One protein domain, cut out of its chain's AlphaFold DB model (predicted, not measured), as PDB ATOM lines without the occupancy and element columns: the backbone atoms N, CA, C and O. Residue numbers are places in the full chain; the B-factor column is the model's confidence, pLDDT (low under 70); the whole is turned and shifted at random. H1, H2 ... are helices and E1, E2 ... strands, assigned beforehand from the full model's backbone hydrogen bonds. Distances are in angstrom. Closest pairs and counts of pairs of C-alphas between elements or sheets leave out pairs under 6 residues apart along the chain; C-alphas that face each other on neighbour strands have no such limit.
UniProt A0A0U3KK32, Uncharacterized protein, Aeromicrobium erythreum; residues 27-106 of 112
ATOM      1  N   MET A  27       8.749 -27.183  53.948       94.56
ATOM      2  CA  MET A  27       9.544 -28.123  53.166       94.56
ATOM      3  C   MET A  27      11.025 -27.758  53.189       94.56
ATOM      4  O   MET A  27      11.424 -26.624  53.453       94.56
ATOM      5  N   THR A  28      11.896 -28.712  52.881       93.44
ATOM      6  CA  THR A  28      13.324 -28.397  52.777       93.44
ATOM      7  C   THR A  28      13.634 -27.698  51.449       93.44
ATOM      8  O   THR A  28      12.971 -27.900  50.433       93.44
ATOM      9  N   SER A  29      14.730 -26.942  51.398       91.44
ATOM     10  CA  SER A  29      15.262 -26.359  50.155       91.44
ATOM     11  C   SER A  29      15.702 -27.419  49.137       91.44
ATOM     12  O   SER A  29      15.930 -27.106  47.969       91.44
ATOM     13  N   GLN A  30      15.912 -28.664  49.569       92.06
ATOM     14  CA  GLN A  30      16.192 -29.788  48.673       92.06
ATOM     15  C   GLN A  30      14.888 -30.309  48.064       92.06
ATOM     16  O   GLN A  30      14.832 -30.489  46.852       92.06
ATOM     17  N   THR A  31      13.837 -30.442  48.876       94.75
ATOM     18  CA  THR A  31      12.479 -30.788  48.434       94.75
ATOM     19  C   THR A  31      11.965 -29.783  47.409       94.75
ATOM     20  O   THR A  31      11.601 -30.185  46.312       94.75
ATOM     21  N   TYR A  32      12.053 -28.480  47.704       94.38
ATOM     22  CA  TYR A  32      11.687 -27.420  46.758       94.38
ATOM     23  C   TYR A  32      12.395 -27.579  45.403       94.38
ATOM     24  O   TYR A  32      11.738 -27.632  44.370       94.38
ATOM     25  N   ARG A  33      13.731 -27.725  45.399       93.81
ATOM     26  CA  ARG A  33      14.510 -27.895  44.158       93.81
ATOM     27  C   ARG A  33      14.145 -29.167  43.396       93.81
ATOM     28  O   ARG A  33      14.212 -29.174  42.176       93.81
ATOM     29  N   SER A  34      13.792 -30.235  44.110       95.88
ATOM     30  CA  SER A  34      13.330 -31.485  43.505       95.88
ATOM     31  C   SER A  34      11.986 -31.299  42.800       95.88
ATOM     32  O   SER A  34      11.835 -31.768  41.679       95.88
ATOM     33  N   LEU A  35      11.038 -30.583  43.418       95.94
ATOM     34  CA  LEU A  35       9.735 -30.273  42.818       95.94
ATOM     35  C   LEU A  35       9.867 -29.324  41.621       95.94
ATOM     36  O   LEU A  35       9.309 -29.603  40.568       95.94
ATOM     37  N   ASP A  36      10.654 -28.255  41.759       95.69
ATOM     38  CA  ASP A  36      10.945 -27.298  40.682       95.69
ATOM     39  C   ASP A  36      11.561 -27.994  39.454       95.69
ATOM     40  O   ASP A  36      11.140 -27.782  38.320       95.69
ATOM     41  N   ALA A  37      12.481 -28.939  39.680       95.50
ATOM     42  CA  ALA A  37      13.105 -29.722  38.614       95.50
ATOM     43  C   ALA A  37      12.143 -30.666  37.865       95.50
ATOM     44  O   ALA A  37      12.510 -31.159  36.797       95.50
ATOM     45  N   ARG A  38      10.937 -30.934  38.387       94.75
ATOM     46  CA  ARG A  38       9.927 -31.740  37.675       94.75
ATOM     47  C   ARG A  38       9.274 -30.975  36.524       94.75
ATOM     48  O   ARG A  38       8.757 -31.622  35.614       94.75
ATOM     49  N   GLY A  39       9.309 -29.638  36.544       92.50
ATOM     50  CA  GLY A  39       8.702 -28.799  35.510       92.50
ATOM     51  C   GLY A  39       7.242 -29.177  35.260       92.50
ATOM     52  O   GLY A  39       6.477 -29.346  36.204       92.50
ATOM     53  N   ASP A  40       6.882 -29.389  33.994       92.25
ATOM     54  CA  ASP A  40       5.508 -29.686  33.558       92.25
ATOM     55  C   ASP A  40       4.912 -30.978  34.144       92.25
ATOM     56  O   ASP A  40       3.698 -31.165  34.115       92.25
ATOM     57  N   ALA A  41       5.742 -31.882  34.676       94.00
ATOM     58  CA  ALA A  41       5.278 -33.103  35.335       94.00
ATOM     59  C   ALA A  41       4.876 -32.885  36.806       94.00
ATOM     60  O   ALA A  41       4.418 -33.825  37.454       94.00
ATOM     61  N   LEU A  42       5.088 -31.686  37.358       96.50
ATOM     62  CA  LEU A  42       4.732 -31.358  38.733       96.50
ATOM     63  C   LEU A  42       3.212 -31.268  38.898       96.50
ATOM     64  O   LEU A  42       2.552 -30.506  38.193       96.50
ATOM     65  N   THR A  43       2.672 -31.976  39.887       96.56
ATOM     66  CA  THR A  43       1.247 -31.912  40.238       96.56
ATOM     67  C   THR A  43       1.016 -31.189  41.565       96.56
ATOM     68  O   THR A  43       1.914 -31.072  42.401       96.56
ATOM     69  N   ALA A  44      -0.214 -30.716  41.794       96.44
ATOM     70  CA  ALA A  44      -0.594 -30.126  43.077       96.44
ATOM     71  C   ALA A  44      -0.480 -31.134  44.235       96.44
ATOM     72  O   ALA A  44      -0.145 -30.748  45.355       96.44
ATOM     73  N   ASP A  45      -0.714 -32.420  43.971       96.38
ATOM     74  CA  ASP A  45      -0.629 -33.470  44.986       96.38
ATOM     75  C   ASP A  45       0.819 -33.740  45.396       96.38
ATOM     76  O   ASP A  45       1.092 -33.801  46.591       96.38
ATOM     77  N   ASP A  46       1.766 -33.742  44.450       96.38
ATOM     78  CA  ASP A  46       3.199 -33.807  44.773       96.38
ATOM     79  C   ASP A  46       3.624 -32.684  45.726       96.38
ATOM     80  O   ASP A  46       4.429 -32.883  46.638       96.38
ATOM     81  N   VAL A  47       3.087 -31.480  45.507       96.69
ATOM     82  CA  VAL A  47       3.379 -30.314  46.342       96.69
ATOM     83  C   VAL A  47       2.765 -30.478  47.732       96.69
ATOM     84  O   VAL A  47       3.450 -30.197  48.713       96.69
ATOM     85  N   ARG A  48       1.523 -30.969  47.845       96.50
ATOM     86  CA  ARG A  48       0.872 -31.237  49.142       96.50
ATOM     87  C   ARG A  48       1.573 -32.336  49.929       96.50
ATOM     88  O   ARG A  48       1.847 -32.151  51.113       96.50
ATOM     89  N   GLU A  49       1.924 -33.442  49.277       95.06
ATOM     90  CA  GLU A  49       2.694 -34.534  49.884       95.06
ATOM     91  C   GLU A  49       4.056 -34.057  50.399       95.06
ATOM     92  O   GLU A  49       4.567 -34.563  51.397       95.06
ATOM     93  N   ALA A  50       4.627 -33.047  49.745       94.81
ATOM     94  CA  ALA A  50       5.876 -32.414  50.135       94.81
ATOM     95  C   ALA A  50       5.731 -31.295  51.185       94.81
ATOM     96  O   ALA A  50       6.748 -30.706  51.555       94.81
ATOM     97  N   GLY A  51       4.518 -31.008  51.669       96.19
ATOM     98  CA  GLY A  51       4.251 -30.014  52.716       96.19
ATOM     99  C   GLY A  51       3.695 -28.678  52.219       96.19
ATOM    100  O   GLY A  51       3.581 -27.741  53.001       96.19
ATOM    101  N   GLY A  52       3.344 -28.546  50.941       96.75
ATOM    102  CA  GLY A  52       2.671 -27.359  50.417       96.75
ATOM    103  C   GLY A  52       1.207 -27.253  50.856       96.75
ATOM    104  O   GLY A  52       0.494 -28.249  50.938       96.75
ATOM    105  N   THR A  53       0.750 -26.032  51.118       97.50
ATOM    106  CA  THR A  53      -0.593 -25.734  51.644       97.50
ATOM    107  C   THR A  53      -1.139 -24.426  51.069       97.50
ATOM    108  O   THR A  53      -0.379 -23.573  50.626       97.50
ATOM    109  N   ASP A  54      -2.451 -24.250  51.076       96.12
ATOM    110  CA  ASP A  54      -3.172 -23.034  50.691       96.12
ATOM    111  C   ASP A  54      -3.343 -22.041  51.863       96.12
ATOM    112  O   ASP A  54      -4.285 -21.251  51.895       96.12
ATOM    113  N   ASP A  55      -2.423 -22.072  52.834       95.88
ATOM    114  CA  ASP A  55      -2.434 -21.191  54.005       95.88
ATOM    115  C   ASP A  55      -2.284 -19.704  53.601       95.88
ATOM    116  O   ASP A  55      -1.248 -19.313  53.036       95.88
ATOM    117  N   PRO A  56      -3.275 -18.843  53.912       94.69
ATOM    118  CA  PRO A  56      -3.240 -17.427  53.554       94.69
ATOM    119  C   PRO A  56      -2.104 -16.649  54.232       94.69
ATOM    120  O   PRO A  56      -1.650 -15.644  53.678       94.69
ATOM    121  N   ASP A  57      -1.609 -17.083  55.396       95.31
ATOM    122  CA  ASP A  57      -0.488 -16.415  56.061       95.31
ATOM    123  C   ASP A  57       0.826 -16.638  55.300       95.31
ATOM    124  O   ASP A  57       1.649 -15.720  55.190       95.31
ATOM    125  N   LEU A  58       1.014 -17.821  54.703       94.94
ATOM    126  CA  LEU A  58       2.158 -18.098  53.831       94.94
ATOM    127  C   LEU A  58       2.057 -17.347  52.505       94.94
ATOM    128  O   LEU A  58       3.064 -16.817  52.036       94.94
ATOM    129  N   ALA A  59       0.854 -17.248  51.935       94.62
ATOM    130  CA  ALA A  59       0.611 -16.445  50.738       94.62
ATOM    131  C   ALA A  59       0.949 -14.965  50.979       94.62
ATOM    132  O   ALA A  59       1.667 -14.351  50.185       94.62
ATOM    133  N   ARG A  60       0.509 -14.401  52.115       93.88
ATOM    134  CA  ARG A  60       0.873 -13.039  52.527       93.88
ATOM    135  C   ARG A  60       2.387 -12.894  52.690       93.88
ATOM    136  O   ARG A  60       2.962 -11.978  52.112       93.88
ATOM    137  N   THR A  61       3.025 -13.815  53.413       93.38
ATOM    138  CA  THR A  61       4.481 -13.791  53.649       93.38
ATOM    139  C   THR A  61       5.259 -13.812  52.332       93.38
ATOM    140  O   THR A  61       6.197 -13.045  52.158       93.38
ATOM    141  N   PHE A  62       4.847 -14.637  51.366       93.50
ATOM    142  CA  PHE A  62       5.478 -14.694  50.047       93.50
ATOM    143  C   PHE A  62       5.464 -13.335  49.329       93.50
ATOM    144  O   PHE A  62       6.478 -12.925  48.763       93.50
ATOM    145  N   VAL A  63       4.335 -12.622  49.370       92.00
ATOM    146  CA  VAL A  63       4.204 -11.284  48.769       92.00
ATOM    147  C   VAL A  63       5.025 -10.246  49.537       92.00
ATOM    148  O   VAL A  63       5.711  -9.438  48.915       92.00
ATOM    149  N   GLU A  64       4.994 -10.278  50.872       91.12
ATOM    150  CA  GLU A  64       5.795  -9.391  51.731       91.12
ATOM    151  C   GLU A  64       7.300  -9.570  51.505       91.12
ATOM    152  O   GLU A  64       8.056  -8.604  51.554       91.12
ATOM    153  N   GLU A  65       7.726 -10.791  51.183       89.88
ATOM    154  CA  GLU A  65       9.103 -11.099  50.805       89.88
ATOM    155  C   GLU A  65       9.461 -10.635  49.392       89.88
ATOM    156  O   GLU A  65      10.603 -10.811  48.994       89.88
ATOM    157  N   GLY A  66       8.540 -10.051  48.620       90.00
ATOM    158  CA  GLY A  66       8.776  -9.557  47.257       90.00
ATOM    159  C   GLY A  66       8.395 -10.544  46.150       90.00
ATOM    160  O   GLY A  66       8.742 -10.330  44.987       90.00
ATOM    161  N   GLY A  67       7.695 -11.625  46.496       89.69
ATOM    162  CA  GLY A  67       7.140 -12.563  45.532       89.69
ATOM    163  C   GLY A  67       6.095 -11.906  44.628       89.69
ATOM    164  O   GLY A  67       5.365 -10.993  45.025       89.69
ATOM    165  N   ARG A  68       6.011 -12.365  43.377       89.50
ATOM    166  CA  ARG A  68       5.051 -11.811  42.406       89.50
ATOM    167  C   ARG A  68       3.603 -12.080  42.819       89.50
ATOM    168  O   ARG A  68       3.318 -13.079  43.467       89.50
ATOM    169  N   ALA A  69       2.660 -11.255  42.368       87.25
ATOM    170  CA  ALA A  69       1.232 -11.524  42.560       87.25
ATOM    171  C   ALA A  69       0.820 -12.900  41.993       87.25
ATOM    172  O   ALA A  69       1.487 -13.440  41.103       87.25
ATOM    173  N   GLU A  70      -0.241 -13.490  42.543       90.19
ATOM    174  CA  GLU A  70      -0.798 -14.748  42.035       90.19
ATOM    175  C   GLU A  70      -1.323 -14.575  40.600       90.19
ATOM    176  O   GLU A  70      -2.003 -13.581  40.315       90.19
ATOM    177  N   PRO A  71      -1.027 -15.514  39.681       90.94
ATOM    178  CA  PRO A  71      -1.644 -15.518  38.361       90.94
ATOM    179  C   PRO A  71      -3.169 -15.622  38.482       90.94
ATOM    180  O   PRO A  71      -3.688 -16.451  39.229       90.94
ATOM    181  N   SER A  72      -3.902 -14.794  37.736       89.31
ATOM    182  CA  SER A  72      -5.366 -14.808  37.779       89.31
ATOM    183  C   SER A  72      -5.926 -16.171  37.368       89.31
ATOM    184  O   SER A  72      -5.576 -16.690  36.313       89.31
ATOM    185  N   GLY A  73      -6.822 -16.721  38.192       89.69
ATOM    186  CA  GLY A  73      -7.473 -18.012  37.946       89.69
ATOM    187  C   GLY A  73      -6.665 -19.242  38.376       89.69
ATOM    188  O   GLY A  73      -7.204 -20.342  38.332       89.69
ATOM    189  N   ALA A  74      -5.420 -19.074  38.833       94.94
ATOM    190  CA  ALA A  74      -4.609 -20.181  39.329       94.94
ATOM    191  C   ALA A  74      -4.884 -20.474  40.813       94.94
ATOM    192  O   ALA A  74      -5.163 -19.574  41.601       94.94
ATOM    193  N   SER A  75      -4.753 -21.741  41.201       95.31
ATOM    194  CA  SER A  75      -4.700 -22.164  42.605       95.31
ATOM    195  C   SER A  75      -3.246 -22.305  43.035       95.31
ATOM    196  O   SER A  75      -2.492 -23.034  42.389       95.31
ATOM    197  N   CYS A  76      -2.843 -21.634  44.113       97.19
ATOM    198  CA  CYS A  76      -1.462 -21.647  44.582       97.19
ATOM    199  C   CYS A  76      -1.312 -22.404  45.908       97.19
ATOM    200  O   CYS A  76      -2.156 -22.322  46.796       97.19
ATOM    201  N   LEU A  77      -0.209 -23.140  46.024       97.81
ATOM    202  CA  LEU A  77       0.248 -23.805  47.236       97.81
ATOM    203  C   LEU A  77       1.576 -23.194  47.673       97.81
ATOM    204  O   LEU A  77       2.427 -22.856  46.847       97.81
ATOM    205  N   TYR A  78       1.757 -23.107  48.979       97.12
ATOM    206  CA  TYR A  78       2.846 -22.411  49.632       97.12
ATOM    207  C   TYR A  78       3.536 -23.297  50.658       97.12
ATOM    208  O   TYR A  78       2.904 -24.130  51.302       97.12
ATOM    209  N   ALA A  79       4.839 -23.098  50.839       96.81
ATOM    210  CA  ALA A  79       5.571 -23.694  51.948       96.81
ATOM    211  C   ALA A  79       6.787 -22.853  52.323       96.81
ATOM    212  O   ALA A  79       7.541 -22.397  51.459       96.81
ATOM    213  N   ARG A  80       7.042 -22.715  53.622       94.81
ATOM    214  CA  ARG A  80       8.313 -22.197  54.131       94.81
ATOM    215  C   ARG A  80       9.415 -23.165  53.750       94.81
ATOM    216  O   ARG A  80       9.318 -24.365  54.002       94.81
ATOM    217  N   THR A  81      10.487 -22.641  53.176       93.00
ATOM    218  CA  THR A  81      11.646 -23.454  52.828       93.00
ATOM    219  C   THR A  81      12.741 -23.326  53.875       93.00
ATOM    220  O   THR A  81      13.061 -22.227  54.331       93.00
ATOM    221  N   THR A  82      13.346 -24.450  54.261       90.81
ATOM    222  CA  THR A  82      14.436 -24.477  55.251       90.81
ATOM    223  C   THR A  82      15.702 -25.140  54.700       90.81
ATOM    224  O   THR A  82      15.658 -25.975  53.795       90.81
ATOM    225  N   TYR A  83      16.877 -24.761  55.203       87.12
ATOM    226  CA  TYR A  83      18.142 -25.468  54.964       87.12
ATOM    227  C   TYR A  83      19.001 -25.413  56.222       87.12
ATOM    228  O   TYR A  83      19.353 -24.317  56.657       87.12
ATOM    229  N   ARG A  84      19.354 -26.583  56.779       86.50
ATOM    230  CA  ARG A  84      20.045 -26.697  58.079       86.50
ATOM    231  C   ARG A  84      19.367 -25.825  59.143       86.50
ATOM    232  O   ARG A  84      19.996 -24.931  59.697       86.50
ATOM    233  N   GLU A  85      18.053 -26.009  59.302       82.69
ATOM    234  CA  GLU A  85      17.199 -25.287  60.269       82.69
ATOM    235  C   GLU A  85      17.078 -23.770  60.036       82.69
ATOM    236  O   GLU A  85      16.303 -23.088  60.698       82.69
ATOM    237  N   SER A  86      17.789 -23.225  59.049       87.44
ATOM    238  CA  SER A  86      17.688 -21.821  58.675       87.44
ATOM    239  C   SER A  86      16.556 -21.626  57.682       87.44
ATOM    240  O   SER A  86      16.459 -22.358  56.693       87.44
ATOM    241  N   TYR A  87      15.746 -20.603  57.917       89.56
ATOM    242  CA  TYR A  87      14.735 -20.138  56.980       89.56
ATOM    243  C   TYR A  87      15.361 -19.649  55.662       89.56
ATOM    244  O   TYR A  87      16.425 -19.029  55.674       89.56
ATOM    245  N   ARG A  88      14.720 -19.955  54.527       89.69
ATOM    246  CA  ARG A  88      15.198 -19.641  53.165       89.69
ATOM    247  C   ARG A  88      14.146 -18.961  52.281       89.69
ATOM    248  O   ARG A  88      14.346 -18.889  51.071       89.69
ATOM    249  N   GLY A  89      13.058 -18.481  52.877       92.44
ATOM    250  CA  GLY A  89      11.934 -17.867  52.166       92.44
ATOM    251  C   GLY A  89      10.766 -18.821  51.932       92.44
ATOM    252  O   GLY A  89      10.882 -20.039  52.139       92.44
ATOM    253  N   VAL A  90       9.644 -18.268  51.480       95.06
ATOM    254  CA  VAL A  90       8.456 -19.032  51.072       95.06
ATOM    255  C   VAL A  90       8.557 -19.438  49.597       95.06
ATOM    256  O   VAL A  90       8.903 -18.639  48.726       95.06
ATOM    257  N   ALA A  91       8.260 -20.706  49.308       95.88
ATOM    258  CA  ALA A  91       8.036 -21.206  47.956       95.88
ATOM    259  C   ALA A  91       6.546 -21.155  47.608       95.88
ATOM    260  O   ALA A  91       5.706 -21.395  48.473       95.88
ATOM    261  N   ARG A  92       6.243 -20.895  46.336       97.19
ATOM    262  CA  ARG A  92       4.909 -20.879  45.743       97.19
ATOM    263  C   ARG A  92       4.865 -21.765  44.502       97.19
ATOM    264  O   ARG A  92       5.711 -21.647  43.617       97.19
ATOM    265  N   PHE A  93       3.818 -22.570  44.410       97.44
ATOM    266  CA  PHE A  93       3.509 -23.431  43.275       97.44
ATOM    267  C   PHE A  93       2.073 -23.154  42.840       97.44
ATOM    268  O   PHE A  93       1.151 -23.429  43.602       97.44
ATOM    269  N   CYS A  94       1.870 -22.591  41.653       97.56
ATOM    270  CA  CYS A  94       0.545 -22.260  41.140       97.56
ATOM    271  C   CYS A  94       0.164 -23.162  39.973       97.56
ATOM    272  O   CYS A  94       0.985 -23.432  39.090       97.56
ATOM    273  N   PHE A  95      -1.103 -23.558  39.960       97.25
ATOM    274  CA  PHE A  95      -1.684 -24.480  38.998       97.25
ATOM    275  C   PHE A  95      -2.944 -23.883  38.370       97.25
ATOM    276  O   PHE A  95      -3.791 -23.340  39.080       97.25
ATOM    277  N   ASP A  96      -3.080 -24.017  37.055       95.31
ATOM    278  CA  ASP A  96      -4.339 -23.835  36.330       95.31
ATOM    279  C   ASP A  96      -4.874 -25.227  35.967       95.31
ATOM    280  O   ASP A  96      -4.325 -25.936  35.116       95.31
ATOM    281  N   GLY A  97      -5.876 -25.691  36.717       92.56
ATOM    282  CA  GLY A  97      -6.309 -27.085  36.678       92.56
ATOM    283  C   GLY A  97      -5.172 -28.047  37.047       92.56
ATOM    284  O   GLY A  97      -4.674 -28.031  38.170       92.56
ATOM    285  N   ALA A  98      -4.778 -28.906  36.103       90.56
ATOM    286  CA  ALA A  98      -3.688 -29.872  36.281       90.56
ATOM    287  C   ALA A  98      -2.320 -29.346  35.809       90.56
ATOM    288  O   ALA A  98      -1.317 -30.042  35.945       90.56
ATOM    289  N   THR A  99      -2.272 -28.147  35.229       93.06
ATOM    290  CA  THR A  99      -1.062 -27.592  34.625       93.06
ATOM    291  C   THR A  99      -0.373 -26.651  35.596       93.06
ATOM    292  O   THR A  99      -0.987 -25.720  36.114       93.06
ATOM    293  N   VAL A 100       0.922 -26.858  35.825       94.81
ATOM    294  CA  VAL A 100       1.751 -25.899  36.558       94.81
ATOM    295  C   VAL A 100       1.960 -24.640  35.713       94.81
ATOM    296  O   VAL A 100       2.347 -24.710  34.550       94.81
ATOM    297  N   VAL A 101       1.691 -23.471  36.292       94.81
ATOM    298  CA  VAL A 101       1.826 -22.172  35.604       94.81
ATOM    299  C   VAL A 101       2.880 -21.270  36.237       94.81
ATOM    300  O   VAL A 101       3.350 -20.324  35.609       94.81
ATOM    301  N   SER A 102       3.274 -21.546  37.482       92.81
ATOM    302  CA  SER A 102       4.347 -20.819  38.159       92.81
ATOM    303  C   SER A 102       4.937 -21.662  39.281       92.81
ATOM    304  O   SER A 102       4.214 -22.088  40.176       92.81
ATOM    305  N   VAL A 103       6.262 -21.795  39.296       94.31
ATOM    306  CA  VAL A 103       7.027 -22.255  40.459       94.31
ATOM    307  C   VAL A 103       8.008 -21.154  40.820       94.31
ATOM    308  O   VAL A 103       8.795 -20.703  39.992       94.31
ATOM    309  N   GLU A 104       7.917 -20.657  42.044       93.56
ATOM    310  CA  GLU A 104       8.719 -19.531  42.501       93.56
ATOM    311  C   GLU A 104       9.124 -19.747  43.949       93.56
ATOM    312  O   GLU A 104       8.413 -20.362  44.737       93.56
ATOM    313  N   ARG A 105      10.279 -19.220  44.321       88.44
ATOM    314  CA  ARG A 105      10.660 -19.071  45.716       88.44
ATOM    315  C   ARG A 105      11.449 -17.797  45.822       88.44
ATOM    316  O   ARG A 105      12.480 -17.687  45.150       88.44
ATOM    317  N   ASN A 106      11.006 -16.883  46.676       79.62
ATOM    318  CA  ASN A 106      11.842 -15.733  46.945       79.62
ATOM    319  C   ASN A 106      12.923 -16.079  47.970       79.62
ATOM    320  O   ASN A 106      12.706 -16.862  48.895       79.62
TER     321      ASN A 106
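Overview. This is residues 27 to 106 of the 112 residues of an uncharacterized protein of Aeromicrobium erythreum (UniProt A0A0U3KK32). A twisted sheet of three long strands makes the middle layer of the domain, with two short helices, H1 and H2, following each other along one face and a third, H3, laid across the opposite face. The long axis is that of the hairpin of E1 and E2, whose turn lies at one end, while the turn from E2 to E3 lies towards the other. The printed part has 80 residues with three named helices and then three named strands, in the order H1, H2, H3, E1, E2, E3; the sheet's order is E1, E2, E3, antiparallel throughout, and the class is mixed, helices and strands. The whole is compact, with a radius of gyration of the C-alphas of 11.4 A, and its C-alphas span 33 by 24 by 16 A.

Along the chain. The sheet is formed by the second part of the printed residues. E1, residues 75 to 83, runs 26.2 A from its first to its last C-alpha, beginning at C-alpha 75 at (-4.700, -22.164, 42.605). E2, residues 86 to 96, is the longest strand at 31.4 A. E3, residues 99 to 105, measures 18.2 A and ends at C-alpha 105 at (10.660, -19.071, 45.716). The helices come before the strands in the chain. H1, residues 29 to 36, begins at C-alpha 29 at (15.262, -26.359, 50.155) and is 10.5 A long. H2, residues 44 to 49, is 8.8 A long, and H3, residues 56 to 64, is 12.2 A long.

Arrangement. E1, E2 and E3 form a meander, each strand the antiparallel neighbour of the one before, with E1 and E3 as edge strands and E2 as the inner strand. E1 and E2 are a hairpin, their directions at 159 degrees; N 77 and O 93 are 2.8 A apart and N 88 and O 81 are 2.8 A apart, both within hydrogen-bond range. E2 and E3 are also a hairpin, at 162 degrees, with N 92 and O 104 within hydrogen-bond range at 2.7 A. Residues 27 to 28 pair with residues 81 to 82 of E1, parallel. With helices on both faces of the sheet there are three layers: H1 and H2 on the same face, H3 on the opposite face. H1 has a height over the sheet of 8.6 A and lies over E2 and, only just, over E3, on which 3 of its C-alphas fall; on the local plane it stands at 16 degrees to E2, along the strands. The closest C-alphas of H1 and E1 are those of Ser 29 and Thr 81, 5.4 A apart. H2 lies over E2 at a height over the sheet of 8.9 A, along the strands at 8 degrees on the local plane. Its closest C-alpha pair with E2 is Ala 44 and Phe 95, 7.1 A apart. H1 and H2 are close but not clearly touching, with the C-alphas of Leu 35 and Val 47 closest at 7.3 A; they run opposite ways at a shallow tilt of 26 degrees. H3 lies over E1 and E2 at a height over the sheet of 8.2 A, and on the local plane it runs across the strands at 64 degrees to E1. The closest C-alphas of H3 and E2 are those of Phe 62 and Val 90, 5.4 A apart. H3 is apart from H1 and from H2. In H1, H2 and H3 every O i to N i+4 pair is within hydrogen-bond range.

Size, cuts and confidence. The two C-alphas farthest apart are those of Gly 73 and Arg 84, at 35.2 A. The printed part runs from residue 27 to residue 106 and has no cut. The links E1 to E2 and E2 to E3 are tight, those from H1 to H2, H2 to H3 and H3 to E1 are short, and no link is long. The mean pLDDT of the printed part is 93.4, and no printed residue is under 70.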